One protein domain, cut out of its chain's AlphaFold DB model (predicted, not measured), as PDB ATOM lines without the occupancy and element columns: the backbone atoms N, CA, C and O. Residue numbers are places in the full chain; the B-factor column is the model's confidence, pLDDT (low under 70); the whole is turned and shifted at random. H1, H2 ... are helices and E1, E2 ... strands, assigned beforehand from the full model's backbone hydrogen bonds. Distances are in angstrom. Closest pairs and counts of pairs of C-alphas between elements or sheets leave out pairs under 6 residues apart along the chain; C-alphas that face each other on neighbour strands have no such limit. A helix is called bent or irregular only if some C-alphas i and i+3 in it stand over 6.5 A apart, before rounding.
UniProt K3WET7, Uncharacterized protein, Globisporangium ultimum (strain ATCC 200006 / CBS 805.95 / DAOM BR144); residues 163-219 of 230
ATOM      1  N   GLN A 163     -48.715 -39.565 -10.997       54.69
ATOM      2  CA  GLN A 163     -49.422 -40.462 -10.079       54.69
ATOM      3  C   GLN A 163     -49.135 -40.195  -8.589       54.69
ATOM      4  O   GLN A 163     -49.931 -40.594  -7.743       54.69
ATOM      5  N   ALA A 164     -48.034 -39.515  -8.254       57.91
ATOM      6  CA  ALA A 164     -47.666 -39.172  -6.877       57.91
ATOM      7  C   ALA A 164     -48.104 -37.757  -6.464       57.91
ATOM      8  O   ALA A 164     -47.944 -37.383  -5.302       57.91
ATOM      9  N   THR A 165     -48.639 -36.955  -7.394       61.28
ATOM     10  CA  THR A 165     -49.043 -35.572  -7.109       61.28
ATOM     11  C   THR A 165     -50.565 -35.510  -6.960       61.28
ATOM     12  O   THR A 165     -51.283 -35.863  -7.895       61.28
ATOM     13  N   PRO A 166     -51.101 -35.094  -5.800       67.88
ATOM     14  CA  PRO A 166     -52.539 -34.974  -5.601       67.88
ATOM     15  C   PRO A 166     -53.170 -34.076  -6.667       67.88
ATOM     16  O   PRO A 166     -52.671 -32.994  -6.968       67.88
ATOM     17  N   THR A 167     -54.298 -34.517  -7.220       72.50
ATOM     18  CA  THR A 167     -54.990 -33.876  -8.354       72.50
ATOM     19  C   THR A 167     -55.624 -32.521  -8.023       72.50
ATOM     20  O   THR A 167     -56.157 -31.856  -8.911       72.50
ATOM     21  N   SER A 168     -55.576 -32.085  -6.759       84.12
ATOM     22  CA  SER A 168     -55.988 -30.745  -6.338       84.12
ATOM     23  C   SER A 168     -55.154 -30.231  -5.161       84.12
ATOM     24  O   SER A 168     -54.688 -31.011  -4.328       84.12
ATOM     25  N   ASP A 169     -55.023 -28.902  -5.064       81.19
ATOM     26  CA  ASP A 169     -54.331 -28.203  -3.967       81.19
ATOM     27  C   ASP A 169     -54.908 -28.579  -2.592       81.19
ATOM     28  O   ASP A 169     -54.168 -28.790  -1.635       81.19
ATOM     29  N   THR A 170     -56.229 -28.753  -2.495       84.75
ATOM     30  CA  THR A 170     -56.895 -29.171  -1.253       84.75
ATOM     31  C   THR A 170     -56.399 -30.537  -0.780       84.75
ATOM     32  O   THR A 170     -55.958 -30.660   0.361       84.75
ATOM     33  N   LEU A 171     -56.394 -31.538  -1.667       84.12
ATOM     34  CA  LEU A 171     -55.940 -32.892  -1.330       84.12
ATOM     35  C   LEU A 171     -54.443 -32.930  -1.001       84.12
ATOM     36  O   LEU A 171     -54.032 -33.676  -0.116       84.12
ATOM     37  N   LEU A 172     -53.627 -32.106  -1.668       83.25
ATOM     38  CA  LEU A 172     -52.206 -31.987  -1.344       83.25
ATOM     39  C   LEU A 172     -51.998 -31.457   0.071       83.25
ATOM     40  O   LEU A 172     -51.254 -32.052   0.848       83.25
ATOM     41  N   ARG A 173     -52.682 -30.372   0.427       85.75
ATOM     42  CA  ARG A 173     -52.560 -29.773   1.757       85.75
ATOM     43  C   ARG A 173     -53.049 -30.719   2.847       85.75
ATOM     44  O   ARG A 173     -52.337 -30.901   3.828       85.75
ATOM     45  N   GLU A 174     -54.181 -31.387   2.637       84.81
ATOM     46  CA  GLU A 174     -54.684 -32.421   3.548       84.81
ATOM     47  C   GLU A 174     -53.684 -33.574   3.712       84.81
ATOM     48  O   GLU A 174     -53.389 -33.965   4.841       84.81
ATOM     49  N   SER A 175     -53.089 -34.064   2.616       84.12
ATOM     50  CA  SER A 175     -52.096 -35.152   2.661       84.12
ATOM     51  C   SER A 175     -50.823 -34.794   3.438       84.12
ATOM     52  O   SER A 175     -50.187 -35.669   4.020       84.12
ATOM     53  N   LEU A 176     -50.475 -33.504   3.483       83.06
ATOM     54  CA  LEU A 176     -49.324 -32.971   4.213       83.06
ATOM     55  C   LEU A 176     -49.687 -32.500   5.635       83.06
ATOM     56  O   LEU A 176     -48.825 -31.981   6.341       83.06
ATOM     57  N   GLY A 177     -50.950 -32.643   6.062       85.44
ATOM     58  CA  GLY A 177     -51.431 -32.158   7.360       85.44
ATOM     59  C   GLY A 177     -51.479 -30.628   7.476       85.44
ATOM     60  O   GLY A 177     -51.444 -30.086   8.580       85.44
ATOM     61  N   LEU A 178     -51.535 -29.919   6.347       85.12
ATOM     62  CA  LEU A 178     -51.539 -28.460   6.283       85.12
ATOM     63  C   LEU A 178     -52.975 -27.904   6.327       85.12
ATOM     64  O   LEU A 178     -53.872 -28.467   5.694       85.12
ATOM     65  N   PRO A 179     -53.214 -26.753   6.990       85.50
ATOM     66  CA  PRO A 179     -54.521 -26.097   6.982       85.50
ATOM     67  C   PRO A 179     -54.981 -25.722   5.566       85.50
ATOM     68  O   PRO A 179     -54.134 -25.509   4.690       85.50
ATOM     69  N   PRO A 180     -56.291 -25.520   5.329       86.44
ATOM     70  CA  PRO A 180     -56.789 -25.007   4.054       86.44
ATOM     71  C   PRO A 180     -56.086 -23.707   3.651       86.44
ATOM     72  O   PRO A 180     -55.725 -22.896   4.506       86.44
ATOM     73  N   LYS A 181     -55.930 -23.460   2.348       84.50
ATOM     74  CA  LYS A 181     -55.253 -22.257   1.831       84.50
ATOM     75  C   LYS A 181     -55.871 -20.945   2.332       84.50
ATOM     76  O   LYS A 181     -55.157 -19.975   2.527       84.50
ATOM     77  N   GLY A 182     -57.181 -20.917   2.590       86.44
ATOM     78  CA  GLY A 182     -57.845 -19.750   3.185       86.44
ATOM     79  C   GLY A 182     -57.448 -19.467   4.641       86.44
ATOM     80  O   GLY A 182     -57.603 -18.341   5.096       86.44
ATOM     81  N   VAL A 183     -56.933 -20.470   5.361       84.19
ATOM     82  CA  VAL A 183     -56.466 -20.364   6.756       84.19
ATOM     83  C   VAL A 183     -54.960 -20.112   6.809       84.19
ATOM     84  O   VAL A 183     -54.503 -19.284   7.588       84.19
ATOM     85  N   LEU A 184     -54.194 -20.805   5.963       81.00
ATOM     86  CA  LEU A 184     -52.753 -20.630   5.817       81.00
ATOM     87  C   LEU A 184     -52.435 -20.262   4.356       81.00
ATOM     88  O   LEU A 184     -52.142 -21.157   3.550       81.00
ATOM     89  N   PRO A 185     -52.525 -18.970   3.994       80.12
ATOM     90  CA  PRO A 185     -52.379 -18.522   2.610       80.12
ATOM     91  C   PRO A 185     -50.930 -18.532   2.126       80.12
ATOM     92  O   PRO A 185     -50.698 -18.670   0.924       80.12
ATOM     93  N   VAL A 186     -49.964 -18.414   3.040       81.12
ATOM     94  CA  VAL A 186     -48.533 -18.364   2.729       81.12
ATOM     95  C   VAL A 186     -47.798 -19.411   3.565       81.12
ATOM     96  O   VAL A 186     -47.994 -19.511   4.773       81.12
ATOM     97  N   MET A 187     -46.953 -20.203   2.908       79.31
ATOM     98  CA  MET A 187     -46.118 -21.226   3.533       79.31
ATOM     99  C   MET A 187     -44.667 -20.989   3.130       79.31
ATOM    100  O   MET A 187     -44.374 -20.883   1.939       79.31
ATOM    101  N   ILE A 188     -43.773 -20.933   4.117       80.94
ATOM    102  CA  ILE A 188     -42.330 -20.831   3.892       80.94
ATOM    103  C   ILE A 188     -41.707 -22.181   4.254       80.94
ATOM    104  O   ILE A 188     -41.777 -22.622   5.403       80.94
ATOM    105  N   LEU A 189     -41.120 -22.842   3.256       83.12
ATOM    106  CA  LEU A 189     -40.399 -24.102   3.416       83.12
ATOM    107  C   LEU A 189     -38.895 -23.828   3.411       83.12
ATOM    108  O   LEU A 189     -38.383 -23.219   2.472       83.12
ATOM    109  N   ILE A 190     -38.188 -24.327   4.426       86.56
ATOM    110  CA  ILE A 190     -36.728 -24.224   4.518       86.56
ATOM    111  C   ILE A 190     -36.156 -25.648   4.592       86.56
ATOM    112  O   ILE A 190     -35.991 -26.193   5.687       86.56
ATOM    113  N   PRO A 191     -35.884 -26.292   3.440       84.19
ATOM    114  CA  PRO A 191     -35.399 -27.666   3.399       84.19
ATOM    115  C   PRO A 191     -33.880 -27.680   3.613       84.19
ATOM    116  O   PRO A 191     -33.098 -27.743   2.665       84.19
ATOM    117  N   GLN A 192     -33.450 -27.555   4.868       87.94
ATOM    118  CA  GLN A 192     -32.037 -27.553   5.257       87.94
ATOM    119  C   GLN A 192     -31.789 -28.432   6.483       87.94
ATOM    120  O   GLN A 192     -32.682 -28.693   7.289       87.94
ATOM    121  N   THR A 193     -30.547 -28.887   6.634       84.06
ATOM    122  CA  THR A 193     -30.096 -29.611   7.825       84.06
ATOM    123  C   THR A 193     -30.097 -28.700   9.053       84.06
ATOM    124  O   THR A 193     -29.726 -27.530   8.964       84.06
ATOM    125  N   LEU A 194     -30.467 -29.242  10.220       86.94
ATOM    126  CA  LEU A 194     -30.669 -28.447  11.444       86.94
ATOM    127  C   LEU A 194     -29.439 -27.640  11.870       86.94
ATOM    128  O   LEU A 194     -29.574 -26.507  12.308       86.94
ATOM    129  N   TYR A 195     -28.236 -28.182  11.686       86.94
ATOM    130  CA  TYR A 195     -26.997 -27.500  12.070       86.94
ATOM    131  C   TYR A 195     -26.698 -26.234  11.246       86.94
ATOM    132  O   TYR A 195     -25.771 -25.505  11.578       86.94
ATOM    133  N   LYS A 196     -27.452 -25.965  10.169       85.75
ATOM    134  CA  LYS A 196     -27.345 -24.720   9.395       85.75
ATOM    135  C   LYS A 196     -28.198 -23.583   9.961       85.75
ATOM    136  O   LYS A 196     -28.066 -22.452   9.503       85.75
ATOM    137  N   PHE A 197     -29.066 -23.860  10.933       87.81
ATOM    138  CA  PHE A 197     -29.860 -22.835  11.601       87.81
ATOM    139  C   PHE A 197     -29.043 -22.216  12.735       87.81
ATOM    140  O   PHE A 197     -28.888 -22.794  13.809       87.81
ATOM    141  N   HIS A 198     -28.493 -21.036  12.464       91.31
ATOM    142  CA  HIS A 198     -27.841 -20.193  13.459       91.31
ATOM    143  C   HIS A 198     -28.889 -19.310  14.163       91.31
ATOM    144  O   HIS A 198     -29.815 -18.870  13.482       91.31
ATOM    145  N   PRO A 199     -28.746 -18.968  15.460       91.38
ATOM    146  CA  PRO A 199     -29.683 -18.074  16.155       91.38
ATOM    147  C   PRO A 199     -29.905 -16.714  15.473       91.38
ATOM    148  O   PRO A 199     -30.967 -16.112  15.597       91.38
ATOM    149  N   ASP A 200     -28.940 -16.226  14.689       89.38
ATOM    150  CA  ASP A 200     -29.129 -14.995  13.901       89.38
ATOM    151  C   ASP A 200     -30.238 -15.121  12.843       89.38
ATOM    152  O   ASP A 200     -30.813 -14.116  12.418       89.38
ATOM    153  N   PHE A 201     -30.567 -16.349  12.433       89.12
ATOM    154  CA  PHE A 201     -31.649 -16.641  11.500       89.12
ATOM    155  C   PHE A 201     -33.037 -16.446  12.138       89.12
ATOM    156  O   PHE A 201     -34.003 -16.179  11.421       89.12
ATOM    157  N   ASP A 202     -33.139 -16.483  13.471       87.12
ATOM    158  CA  ASP A 202     -34.407 -16.325  14.197       87.12
ATOM    159  C   ASP A 202     -35.028 -14.952  13.936       87.12
ATOM    160  O   ASP A 202     -36.224 -14.849  13.677       87.12
ATOM    161  N   ARG A 203     -34.204 -13.896  13.906       87.94
ATOM    162  CA  ARG A 203     -34.663 -12.525  13.615       87.94
ATOM    163  C   ARG A 203     -35.261 -12.399  12.218       87.94
ATOM    164  O   ARG A 203     -36.204 -11.637  12.013       87.94
ATOM    165  N   LEU A 204     -34.698 -13.124  11.250       86.00
ATOM    166  CA  LEU A 204     -35.220 -13.156   9.888       86.00
ATOM    167  C   LEU A 204     -36.573 -13.872   9.858       86.00
ATOM    168  O   LEU A 204     -37.524 -13.339   9.291       86.00
ATOM    169  N   ILE A 205     -36.674 -15.036  10.503       84.31
ATOM    170  CA  ILE A 205     -37.923 -15.800  10.585       84.31
ATOM    171  C   ILE A 205     -39.015 -14.985  11.290       84.31
ATOM    172  O   ILE A 205     -40.124 -14.884  10.770       84.31
ATOM    173  N   GLU A 206     -38.704 -14.363  12.429       84.88
ATOM    174  CA  GLU A 206     -39.642 -13.534  13.190       84.88
ATOM    175  C   GLU A 206     -40.191 -12.389  12.336       84.88
ATOM    176  O   GLU A 206     -41.404 -12.176  12.297       84.88
ATOM    177  N   ARG A 207     -39.322 -11.698  11.586       83.88
ATOM    178  CA  ARG A 207     -39.735 -10.623  10.677       83.88
ATOM    179  C   ARG A 207     -40.733 -11.113   9.628       83.88
ATOM    180  O   ARG A 207     -41.752 -10.460   9.410       83.88
ATOM    181  N   GLU A 208     -40.454 -12.239   8.975       82.19
ATOM    182  CA  GLU A 208     -41.312 -12.754   7.903       82.19
ATOM    183  C   GLU A 208     -42.647 -13.308   8.428       82.19
ATOM    184  O   GLU A 208     -43.686 -13.096   7.799       82.19
ATOM    185  N   VAL A 209     -42.637 -13.959   9.600       78.44
ATOM    186  CA  VAL A 209     -43.841 -14.478  10.277       78.44
ATOM    187  C   VAL A 209     -44.695 -13.354  10.865       78.44
ATOM    188  O   VAL A 209     -45.917 -13.450  10.872       78.44
ATOM    189  N   ALA A 210     -44.099 -12.261  11.343       75.56
ATOM    190  CA  ALA A 210     -44.861 -11.104  11.810       75.56
ATOM    191  C   ALA A 210     -45.518 -10.334  10.649       75.56
ATOM    192  O   ALA A 210     -46.602  -9.773  10.812       75.56
ATOM    193  N   ALA A 211     -44.878 -10.311   9.475       72.56
ATOM    194  CA  ALA A 211     -45.379  -9.613   8.291       72.56
ATOM    195  C   ALA A 211     -46.530 -10.349   7.575       72.56
ATOM    196  O   ALA A 211     -47.295  -9.725   6.839       72.56
ATOM    197  N   HIS A 212     -46.680 -11.658   7.790       66.06
ATOM    198  CA  HIS A 212     -47.640 -12.496   7.075       66.06
ATOM    199  C   HIS A 212     -48.190 -13.585   8.005       66.06
ATOM    200  O   HIS A 212     -47.429 -14.191   8.742       66.06
ATOM    201  N   ALA A 213     -49.485 -13.922   7.935       58.50
ATOM    202  CA  ALA A 213     -50.023 -15.099   8.629       58.50
ATOM    203  C   ALA A 213     -49.448 -16.400   8.015       58.50
ATOM    204  O   ALA A 213     -50.063 -17.016   7.141       58.50
ATOM    205  N   VAL A 214     -48.229 -16.763   8.425       61.44
ATOM    206  CA  VAL A 214     -47.374 -17.798   7.830       61.44
ATOM    207  C   VAL A 214     -47.084 -18.900   8.837       61.44
ATOM    208  O   VAL A 214     -46.832 -18.650  10.011       61.44
ATOM    209  N   ALA A 215     -47.040 -20.130   8.337       59.88
ATOM    210  CA  ALA A 215     -46.431 -21.267   9.002       59.88
ATOM    211  C   ALA A 215     -45.064 -21.522   8.363       59.88
ATOM    212  O   ALA A 215     -44.939 -21.567   7.133       59.88
ATOM    213  N   VAL A 216     -44.050 -21.693   9.209       58.38
ATOM    214  CA  VAL A 216     -42.684 -22.020   8.796       58.38
ATOM    215  C   VAL A 216     -42.453 -23.498   9.060       58.38
ATOM    216  O   VAL A 216     -42.517 -23.954  10.199       58.38
ATOM    217  N   GLY A 217     -42.216 -24.250   7.989       58.97
ATOM    218  CA  GLY A 217     -41.867 -25.662   8.063       58.97
ATOM    219  C   GLY A 217     -40.360 -25.840   7.952       58.97
ATOM    220  O   GLY A 217     -39.785 -25.592   6.889       58.97
ATOM    221  N   VAL A 218     -39.723 -26.303   9.028       54.66
ATOM    222  CA  VAL A 218     -38.342 -26.800   8.992       54.66
ATOM    223  C   VAL A 218     -38.409 -28.316   8.871       54.66
ATOM    224  O   VAL A 218     -38.722 -29.011   9.835       54.66
ATOM    225  N   GLN A 219     -38.158 -28.842   7.672       49.28
ATOM    226  CA  GLN A 219     -38.141 -30.284   7.452       49.28
ATOM    227  C   GLN A 219     -36.702 -30.795   7.465       49.28
ATOM    228  O   GLN A 219     -35.960 -30.650   6.496       49.28
TER     229      GLN A 219
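This is residues 163 to 219 of the 230 residues of an uncharacterized protein of Globisporangium ultimum (strain ATCC 200006 / CBS 805.95 / DAOM BR144) (UniProt K3WET7). What shape do these atoms make? A small ladder of two parallel strands, E1 and E2, stands in the middle of a loose, flat model, with helix H1 away toward one end of the long axis and helix H2 toward the other. H2 comes close to the strands with its residues 205 to 209, while residues 198 to 204, of which 200 to 204 belong to H2, stick out. What is it made of? The 57 printed residues hold two named helices and two named strands in the order H1, E1, H2, E2, of the mixed class; the radius of gyration of the C-alphas is 13.6 A, loose, and the spans are 39 by 25 by 12 A.

Where does the first element begin? H1 is residues 169 to 175, with C-alpha 169 at (-54.331, -28.203, -3.967). Which elements follow? E1 is residues 186 to 190, 13.3 A from first to last C-alpha. H2 is residues 200 to 211, 18.0 A long; it is neither bent nor irregular, but only just: C-alphas 200 and 203 are 6.1 A apart. Where does the last element end? E2 is residues 214 to 218, 12.8 A long, and its C-alpha 218 is at (-38.342, -26.800, 8.992).

How do the strands stand? E1 and E2 are parallel neighbours at 18 degrees; C-alphas 188 and 216 face each other at 5.1 A. N 217 and O 188 are within hydrogen-bond range at 3.1 A, and N 190 and O 217 at 3.2 A. Where is H2? E1, H2 and E2 form a strand-helix-strand unit, two parallel neighbour strands with a helix between them along the chain, and its crossover is right-handed. The closest C-alphas of H2 and E2 are those of Val 209 and Ala 215, 7.4 A apart; E1 and H2 are near each other, with 5 pairs of C-alphas within 10 A. Where is H1? It is apart from H2 and from E2. What do the helix backbones show? In H1 every O i to N i+4 pair is within hydrogen-bond range, and in H2 7 of 8 are.

How far does it reach? The two C-alphas farthest apart are those of Gln 163 and Asp 200, at 40.4 A. Is the run of residues whole, and how long are its links? The printed part has no cut. The link from H2 to E2 is tight, those from H1 to E1 and from E1 to H2 are short, and no link is long. Where is confidence low? The mean pLDDT of the printed part is 78.8, and residues 163 to 166 and 212 to 219 are under 70.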